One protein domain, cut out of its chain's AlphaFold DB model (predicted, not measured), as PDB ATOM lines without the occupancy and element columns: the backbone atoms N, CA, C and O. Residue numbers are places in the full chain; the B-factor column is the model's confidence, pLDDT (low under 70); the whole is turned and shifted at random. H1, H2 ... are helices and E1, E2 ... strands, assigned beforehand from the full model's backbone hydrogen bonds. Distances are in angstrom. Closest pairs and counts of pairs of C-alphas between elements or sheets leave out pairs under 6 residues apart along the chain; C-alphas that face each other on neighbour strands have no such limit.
ATOM      1  N   GLN A  64       1.882  41.072   8.112       60.88
ATOM      2  CA  GLN A  64       0.703  41.054   8.991       60.88
ATOM      3  C   GLN A  64       0.349  39.642   9.484       60.88
ATOM      4  O   GLN A  64       0.060  39.481  10.660       60.88
ATOM      5  N   HIS A  65       0.482  38.616   8.638       59.25
ATOM      6  CA  HIS A  65       0.182  37.233   9.036       59.25
ATOM      7  C   HIS A  65       1.302  36.587   9.877       59.25
ATOM      8  O   HIS A  65       1.052  35.724  10.711       59.25
ATOM      9  N   GLU A  66       2.548  37.037   9.695       62.06
ATOM     10  CA  GLU A  66       3.682  36.629  10.536       62.06
ATOM     11  C   GLU A  66       3.569  37.239  11.943       62.06
ATOM     12  O   GLU A  66       3.900  36.588  12.928       62.06
ATOM     13  N   LEU A  67       3.048  38.467  12.048       63.09
ATOM     14  CA  LEU A  67       2.815  39.135  13.330       63.09
ATOM     15  C   LEU A  67       1.677  38.494  14.136       63.09
ATOM     16  O   LEU A  67       1.793  38.446  15.353       63.09
ATOM     17  N   GLU A  68       0.634  37.962  13.490       69.62
ATOM     18  CA  GLU A  68      -0.442  37.220  14.177       69.62
ATOM     19  C   GLU A  68       0.085  35.930  14.827       69.62
ATOM     20  O   GLU A  68      -0.150  35.694  16.009       69.62
ATOM     21  N   LEU A  69       0.884  35.142  14.095       68.50
ATOM     22  CA  LEU A  69       1.515  33.929  14.635       68.50
ATOM     23  C   LEU A  69       2.497  34.240  15.774       68.50
ATOM     24  O   LEU A  69       2.612  33.469  16.725       68.50
ATOM     25  N   ILE A  70       3.212  35.364  15.680       73.50
ATOM     26  CA  ILE A  70       4.113  35.823  16.737       73.50
ATOM     27  C   ILE A  70       3.323  36.280  17.972       73.50
ATOM     28  O   ILE A  70       3.738  35.949  19.079       73.50
ATOM     29  N   ASP A  71       2.198  36.989  17.820       75.94
ATOM     30  CA  ASP A  71       1.397  37.465  18.961       75.94
ATOM     31  C   ASP A  71       0.803  36.295  19.758       75.94
ATOM     32  O   ASP A  71       0.856  36.298  20.988       75.94
ATOM     33  N   ASP A  72       0.333  35.246  19.076       76.12
ATOM     34  CA  ASP A  72      -0.194  34.044  19.729       76.12
ATOM     35  C   ASP A  72       0.890  33.276  20.507       76.12
ATOM     36  O   ASP A  72       0.666  32.857  21.648       76.12
ATOM     37  N   VAL A  73       2.092  33.135  19.934       74.88
ATOM     38  CA  VAL A  73       3.241  32.507  20.615       74.88
ATOM     39  C   VAL A  73       3.716  33.358  21.795       74.88
ATOM     40  O   VAL A  73       4.019  32.815  22.858       74.88
ATOM     41  N   ILE A  74       3.755  34.687  21.641       71.75
ATOM     42  CA  ILE A  74       4.108  35.609  22.726       71.75
ATOM     43  C   ILE A  74       3.088  35.506  23.854       71.75
ATOM     44  O   ILE A  74       3.498  35.392  25.002       71.75
ATOM     45  N   ARG A  75       1.783  35.485  23.562       71.81
ATOM     46  CA  ARG A  75       0.738  35.326  24.586       71.81
ATOM     47  C   ARG A  75       0.872  34.007  25.341       71.81
ATOM     48  O   ARG A  75       0.866  34.025  26.566       71.81
ATOM     49  N   GLN A  76       1.074  32.892  24.633       72.12
ATOM     50  CA  GLN A  76       1.304  31.593  25.279       72.12
ATOM     51  C   GLN A  76       2.553  31.583  26.169       72.12
ATOM     52  O   GLN A  76       2.535  30.980  27.240       72.12
ATOM     53  N   ALA A  77       3.636  32.244  25.750       68.50
ATOM     54  CA  ALA A  77       4.841  32.372  26.566       68.50
ATOM     55  C   ALA A  77       4.637  33.323  27.759       68.50
ATOM     56  O   ALA A  77       5.157  33.072  28.846       68.50
ATOM     57  N   ASN A  78       3.865  34.396  27.577       68.44
ATOM     58  CA  ASN A  78       3.598  35.402  28.602       68.44
ATOM     59  C   ASN A  78       2.735  34.846  29.745       68.44
ATOM     60  O   ASN A  78       2.937  35.224  30.892       68.44
ATOM     61  N   ASP A  79       1.858  33.875  29.473       68.38
ATOM     62  CA  ASP A  79       1.109  33.166  30.521       68.38
ATOM     63  C   ASP A  79       2.016  32.335  31.454       68.38
ATOM     64  O   ASP A  79       1.617  32.000  32.571       68.38
ATOM     65  N   GLN A  80       3.247  32.014  31.033       68.62
ATOM     66  CA  GLN A  80       4.238  31.299  31.848       68.62
ATOM     67  C   GLN A  80       5.305  32.216  32.469       68.62
ATOM     68  O   GLN A  80       6.059  31.773  33.336       68.62
ATOM     69  N   ILE A  81       5.386  33.479  32.041       68.31
ATOM     70  CA  ILE A  81       6.444  34.415  32.424       68.31
ATOM     71  C   ILE A  81       5.816  35.654  33.067       68.31
ATOM     72  O   ILE A  81       5.233  36.495  32.397       68.31
ATOM     73  N   THR A  82       6.000  35.814  34.378       76.62
ATOM     74  CA  THR A  82       5.407  36.919  35.156       76.62
ATOM     75  C   THR A  82       5.980  38.305  34.807       76.62
ATOM     76  O   THR A  82       5.367  39.320  35.126       76.62
ATOM     77  N   GLY A  83       7.147  38.379  34.158       83.31
ATOM     78  CA  GLY A  83       7.732  39.632  33.670       83.31
ATOM     79  C   GLY A  83       9.045  39.424  32.913       83.31
ATOM     80  O   GLY A  83       9.835  38.546  33.256       83.31
ATOM     81  N   VAL A  84       9.285  40.241  31.883       89.38
ATOM     82  CA  VAL A  84      10.528  40.246  31.094       89.38
ATOM     83  C   VAL A  84      11.078  41.658  31.027       89.38
ATOM     84  O   VAL A  84      10.359  42.603  30.720       89.38
ATOM     85  N   THR A  85      12.375  41.796  31.273       92.56
ATOM     86  CA  THR A  85      13.108  43.049  31.092       92.56
ATOM     87  C   THR A  85      14.301  42.807  30.189       92.56
ATOM     88  O   THR A  85      15.101  41.920  30.469       92.56
ATOM     89  N   ALA A  86      14.456  43.612  29.142       92.12
ATOM     90  CA  ALA A  86      15.661  43.633  28.325       92.12
ATOM     91  C   ALA A  86      16.353  44.989  28.489       92.12
ATOM     92  O   ALA A  86      15.755  46.027  28.211       92.12
ATOM     93  N   VAL A  87      17.605  44.979  28.943       92.62
ATOM     94  CA  VAL A  87      18.445  46.180  29.037       92.62
ATOM     95  C   VAL A  87      19.718  45.915  28.262       92.62
ATOM     96  O   VAL A  87      20.399  44.915  28.491       92.62
ATOM     97  N   GLY A  88      20.044  46.801  27.334       92.69
ATOM     98  CA  GLY A  88      21.205  46.641  26.480       92.69
ATOM     99  C   GLY A  88      21.739  47.964  25.978       92.69
ATOM    100  O   GLY A  88      21.210  49.029  26.287       92.69
ATOM    101  N   THR A  89      22.814  47.869  25.210       94.00
ATOM    102  CA  THR A  89      23.488  49.019  24.601       94.00
ATOM    103  C   THR A  89      22.952  49.344  23.204       94.00
ATOM    104  O   THR A  89      23.148  50.457  22.723       94.00
ATOM    105  N   ALA A  90      22.229  48.405  22.579       90.75
ATOM    106  CA  ALA A  90      21.703  48.559  21.229       90.75
ATOM    107  C   ALA A  90      20.655  49.676  21.144       90.75
ATOM    108  O   ALA A  90      19.600  49.607  21.779       90.75
ATOM    109  N   ASN A  91      20.903  50.651  20.271       89.50
ATOM    110  CA  ASN A  91      19.861  51.564  19.821       89.50
ATOM    111  C   ASN A  91      18.955  50.879  18.791       89.50
ATOM    112  O   ASN A  91      19.329  49.900  18.143       89.50
ATOM    113  N   PHE A  92      17.751  51.421  18.600       85.25
ATOM    114  CA  PHE A  92      16.797  50.897  17.623       85.25
ATOM    115  C   PHE A  92      17.082  51.427  16.208       85.25
ATOM    116  O   PHE A  92      16.294  52.171  15.619       85.25
ATOM    117  N   ASP A  93      18.241  51.065  15.662       84.69
ATOM    118  CA  ASP A  93      18.669  51.433  14.316       84.69
ATOM    119  C   ASP A  93      19.396  50.281  13.602       84.69
ATOM    120  O   ASP A  93      19.838  49.299  14.199       84.69
ATOM    121  N   ASN A  94      19.497  50.378  12.273       77.44
ATOM    122  CA  ASN A  94      20.102  49.317  11.462       77.44
ATOM    123  C   ASN A  94      21.591  49.105  11.768       77.44
ATOM    124  O   ASN A  94      22.087  48.001  11.556       77.44
ATOM    125  N   HIS A  95      22.294  50.143  12.223       77.94
ATOM    126  CA  HIS A  95      23.728  50.075  12.483       77.94
ATOM    127  C   HIS A  95      23.996  49.258  13.750       77.94
ATOM    128  O   HIS A  95      24.772  48.303  13.729       77.94
ATOM    129  N   SER A  96      23.257  49.560  14.815       84.62
ATOM    130  CA  SER A  96      23.269  48.840  16.087       84.62
ATOM    131  C   SER A  96      22.890  47.368  15.906       84.62
ATOM    132  O   SER A  96      23.471  46.499  16.542       84.62
ATOM    133  N   PHE A  97      21.974  47.057  14.981       82.06
ATOM    134  CA  PHE A  97      21.540  45.676  14.736       82.06
ATOM    135  C   PHE A  97      22.416  44.850  13.794       82.06
ATOM    136  O   PHE A  97      22.311  43.624  13.809       82.06
ATOM    137  N   ARG A  98      23.216  45.475  12.922       77.94
ATOM    138  CA  ARG A  98      23.960  44.743  11.877       77.94
ATOM    139  C   ARG A  98      25.470  44.868  11.968       77.94
ATOM    140  O   ARG A  98      26.157  44.017  11.412       77.94
ATOM    141  N   LEU A  99      25.971  45.934  12.580       79.25
ATOM    142  CA  LEU A  99      27.378  46.320  12.486       79.25
ATOM    143  C   LEU A  99      28.037  46.423  13.861       79.25
ATOM    144  O   LEU A  99      29.172  45.975  14.013       79.25
ATOM    145  N   ASN A 100      27.346  46.988  14.852       84.31
ATOM    146  CA  ASN A 100      27.913  47.147  16.187       84.31
ATOM    147  C   ASN A 100      27.949  45.836  16.979       84.31
ATOM    148  O   ASN A 100      27.092  44.964  16.840       84.31
ATOM    149  N   PHE A 101      28.922  45.756  17.887       89.25
ATOM    150  CA  PHE A 101      28.914  44.791  18.977       89.25
ATOM    151  C   PHE A 101      28.091  45.363  20.126       89.25
ATOM    152  O   PHE A 101      28.586  46.173  20.906       89.25
ATOM    153  N   GLU A 102      26.837  44.939  20.213       92.06
ATOM    154  CA  GLU A 102      25.926  45.339  21.279       92.06
ATOM    155  C   GLU A 102      25.713  44.181  22.256       92.06
ATOM    156  O   GLU A 102      25.669  43.014  21.859       92.06
ATOM    157  N   ILE A 103      25.550  44.498  23.539       92.31
ATOM    158  CA  ILE A 103      25.203  43.513  24.565       92.31
ATOM    159  C   ILE A 103      23.817  43.827  25.112       92.31
ATOM    160  O   ILE A 103      23.465  44.984  25.329       92.31
ATOM    161  N   THR A 104      23.004  42.793  25.310       93.31
ATOM    162  CA  THR A 104      21.681  42.915  25.929       93.31
ATOM    163  C   THR A 104      21.527  41.826  26.971       93.31
ATOM    164  O   THR A 104      21.728  40.646  26.687       93.31
ATOM    165  N   THR A 105      21.172  42.225  28.183       93.75
ATOM    166  CA  THR A 105      20.795  41.320  29.261       93.75
ATOM    167  C   THR A 105      19.281  41.225  29.305       93.75
ATOM    168  O   THR A 105      18.591  42.241  29.381       93.75
ATOM    169  N   VAL A 106      18.775  39.994  29.276       92.69
ATOM    170  CA  VAL A 106      17.351  39.700  29.428       92.69
ATOM    171  C   VAL A 106      17.140  39.046  30.788       92.69
ATOM    172  O   VAL A 106      17.800  38.061  31.113       92.69
ATOM    173  N   VAL A 107      16.239  39.613  31.586       91.62
ATOM    174  CA  VAL A 107      15.889  39.149  32.931       91.62
ATOM    175  C   VAL A 107      14.419  38.749  32.942       91.62
ATOM    176  O   VAL A 107      13.553  39.549  32.588       91.62
ATOM    177  N   PHE A 108      14.148  37.513  33.356       89.94
ATOM    178  CA  PHE A 108      12.802  36.954  33.496       89.94
ATOM    179  C   PHE A 108      12.370  37.056  34.962       89.94
ATOM    180  O   PHE A 108      12.537  36.115  35.734       89.94
ATOM    181  N   ASP A 109      11.913  38.242  35.361       89.44
ATOM    182  CA  ASP A 109      11.531  38.560  36.737       89.44
ATOM    183  C   ASP A 109      10.510  39.708  36.775       89.44
ATOM    184  O   ASP A 109      10.685  40.744  36.122       89.44
ATOM    185  N   ALA A 110       9.454  39.532  37.571       89.06
ATOM    186  CA  ALA A 110       8.370  40.504  37.701       89.06
ATOM    187  C   ALA A 110       8.819  41.788  38.417       89.06
ATOM    188  O   ALA A 110       8.429  42.886  38.015       89.06
ATOM    189  N   ASP A 111       9.679  41.675  39.435       92.19
ATOM    190  CA  ASP A 111      10.156  42.840  40.187       92.19
ATOM    191  C   ASP A 111      11.048  43.734  39.321       92.19
ATOM    192  O   ASP A 111      10.944  44.966  39.354       92.19
ATOM    193  N   SER A 112      11.924  43.121  38.526       91.81
ATOM    194  CA  SER A 112      12.784  43.807  37.562       91.81
ATOM    195  C   SER A 112      11.964  44.511  36.478       91.81
ATOM    196  O   SER A 112      12.200  45.694  36.218       91.81
ATOM    197  N   ALA A 113      10.942  43.839  35.934       92.12
ATOM    198  CA  ALA A 113      10.028  44.428  34.955       92.12
ATOM    199  C   ALA A 113       9.284  45.637  35.533       92.12
ATOM    200  O   ALA A 113       9.308  46.718  34.945       92.12
ATOM    201  N   GLY A 114       8.733  45.506  36.743       93.38
ATOM    202  CA  GLY A 114       8.030  46.598  37.412       93.38
ATOM    203  C   GLY A 114       8.927  47.784  37.794       93.38
ATOM    204  O   GLY A 114       8.435  48.901  37.962       93.38
ATOM    205  N   LYS A 115      10.244  47.590  37.960       94.94
ATOM    206  CA  LYS A 115      11.199  48.699  38.153       94.94
ATOM    207  C   LYS A 115      11.413  49.476  36.858       94.94
ATOM    208  O   LYS A 115      11.347  50.702  36.881       94.94
ATOM    209  N   VAL A 116      11.650  48.777  35.750       94.38
ATOM    210  CA  VAL A 116      11.866  49.417  34.444       94.38
ATOM    211  C   VAL A 116      10.595  50.091  33.936       94.38
ATOM    212  O   VAL A 116      10.660  51.211  33.438       94.38
ATOM    213  N   GLU A 117       9.428  49.485  34.155       94.12
ATOM    214  CA  GLU A 117       8.142  50.114  33.850       94.12
ATOM    215  C   GLU A 117       7.986  51.463  34.566       94.12
ATOM    216  O   GLU A 117       7.630  52.458  33.940       94.12
ATOM    217  N   ARG A 118       8.316  51.530  35.861       96.00
ATOM    218  CA  ARG A 118       8.271  52.784  36.627       96.00
ATOM    219  C   ARG A 118       9.226  53.845  36.085       96.00
ATOM    220  O   ARG A 118       8.863  55.019  36.077       96.00
ATOM    221  N   ILE A 119      10.413  53.449  35.619       95.56
ATOM    222  CA  ILE A 119      11.353  54.367  34.957       95.56
ATOM    223  C   ILE A 119      10.703  54.943  33.695       95.56
ATOM    224  O   ILE A 119      10.629  56.160  33.558       95.56
ATOM    225  N   PHE A 120      10.133  54.095  32.833       95.06
ATOM    226  CA  PHE A 120       9.450  54.561  31.625       95.06
ATOM    227  C   PHE A 120       8.247  55.454  31.925       95.06
ATOM    228  O   PHE A 120       8.102  56.495  31.297       95.06
ATOM    229  N   GLN A 121       7.394  55.095  32.887       96.12
ATOM    230  CA  GLN A 121       6.248  55.925  33.273       96.12
ATOM    231  C   GLN A 121       6.692  57.312  33.760       96.12
ATOM    232  O   GLN A 121       6.086  58.321  33.390       96.12
ATOM    233  N   ASN A 122       7.772  57.374  34.545       96.69
ATOM    234  CA  ASN A 122       8.353  58.634  34.992       96.69
ATOM    235  C   ASN A 122       8.898  59.456  33.813       96.69
ATOM    236  O   ASN A 122       8.569  60.637  33.694       96.69
ATOM    237  N   ASP A 123       9.645  58.837  32.899       96.12
ATOM    238  CA  ASP A 123      10.179  59.511  31.710       96.12
ATOM    239  C   ASP A 123       9.057  60.006  30.788       96.12
ATOM    240  O   ASP A 123       9.096  61.136  30.297       96.12
ATOM    241  N   PHE A 124       8.002  59.206  30.609       95.31
ATOM    242  CA  PHE A 124       6.846  59.588  29.808       95.31
ATOM    243  C   PHE A 124       6.108  60.790  30.389       95.31
ATOM    244  O   PHE A 124       5.679  61.647  29.614       95.31
ATOM    245  N   SER A 125       6.025  60.906  31.720       95.62
ATOM    246  CA  SER A 125       5.388  62.048  32.392       95.62
ATOM    247  C   SER A 125       6.081  63.385  32.108       95.62
ATOM    248  O   SER A 125       5.432  64.431  32.109       95.62
ATOM    249  N   ALA A 126       7.384  63.347  31.809       95.25
ATOM    250  CA  ALA A 126       8.188  64.508  31.441       95.25
ATOM    251  C   ALA A 126       8.386  64.652  29.919       95.25
ATOM    252  O   ALA A 126       9.033  65.597  29.461       95.25
ATOM    253  N   SER A 127       7.850  63.726  29.121       95.88
ATOM    254  CA  SER A 127       8.047  63.692  27.672       95.88
ATOM    255  C   SER A 127       6.925  64.400  26.909       95.88
ATOM    256  O   SER A 127       5.788  64.515  27.364       95.88
ATOM    257  N   ARG A 128       7.234  64.854  25.690       93.62
ATOM    258  CA  ARG A 128       6.229  65.332  24.736       93.62
ATOM    259  C   ARG A 128       5.905  64.220  23.746       93.62
ATOM    260  O   ARG A 128       6.797  63.759  23.037       93.62
ATOM    261  N   LEU A 129       4.627  63.869  23.621       90.31
ATOM    262  CA  LEU A 129       4.164  62.939  22.595       90.31
ATOM    263  C   LEU A 129       4.386  63.530  21.190       90.31
ATOM    264  O   LEU A 129       3.908  64.626  20.883       90.31
TER     265      LEU A 129
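AT A GLANCE: This is residues 64 to 129 of the 156 residues of the protein "PLDc_N domain-containing protein" of Gammaproteobacteria bacterium (UniProt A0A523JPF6). An open, loosely joined set of arms: a short ribbon of two antiparallel strands, E1 and E2, with three helices that touch no other helix. Beyond one end of the ribbon the chain makes a loop that holds the small helix H2, and from the other end the two long helices H1 and H3 set off apart from each other, with H3 near E1 only through its first half and H1 standing free. The printed part has 66 residues, with three named helices and two named strands in the order H1, E1, H2, E2, H3; the sheet's order is E1 - E2, antiparallel, and the class is mostly helix. The whole is loose, with a radius of gyration of the C-alphas of 14.9 A and spans of 32 by 32 by 26 A.

IN THESE COORDINATES: Look first for E1, residues 85 to 88, which begins at C-alpha 85 at (13.108, 43.049, 31.092) and is 10.0 A long from first to last C-alpha. Its partner E2, residues 104 to 107, measures 9.8 A. Between them in the chain you find H2, residues 94 to 98, 6.0 A long. Go back to the first printed residue for H1, residues 64 to 78, which runs 20.6 A from C-alpha 64 at (0.703, 41.054, 8.991). Then find H3, residues 110 to 125, the longest helix at 16 residues; it runs 22.4 A to C-alpha 125 at (5.388, 62.048, 32.392).

HOW THE PARTS SIT: Begin at the sheet, where E1 and E2 are antiparallel neighbours with 162 degrees between their directions. C-alphas 86 and 106 face each other at 4.4 A. N 85 and O 107, at 2.9 A, and N 105 and O 87, at 2.8 A, are within hydrogen-bond range. Move to H3: it has 3 pairs of C-alphas within 8 A of E1, the closest being those of Thr 85 and Ala 113, 5.1 A apart. Residues 118 to 129, of which 118 to 125 belong to H3, stand free. So do residues 92 to 99, of which 94 to 98 belong to H2, and residues 64 to 80, of which 64 to 78 belong to H1. H1 is apart from H2, E2 and H3, and H2 is apart from H3. In H1, H2 and H3 every O i to N i+4 pair is within hydrogen-bond range.

THE WHOLE: The two C-alphas farthest apart, those of His 65 and Ala 126, are 36.2 A from each other. The printed part has no cut. The links E1 to H2, H2 to E2 and E2 to H3 are tight, the link H1 to E1 is short, and no link is long. The mean pLDDT of the printed part is 84.5; look for values under 70 at residues 64 to 69 and 77 to 81.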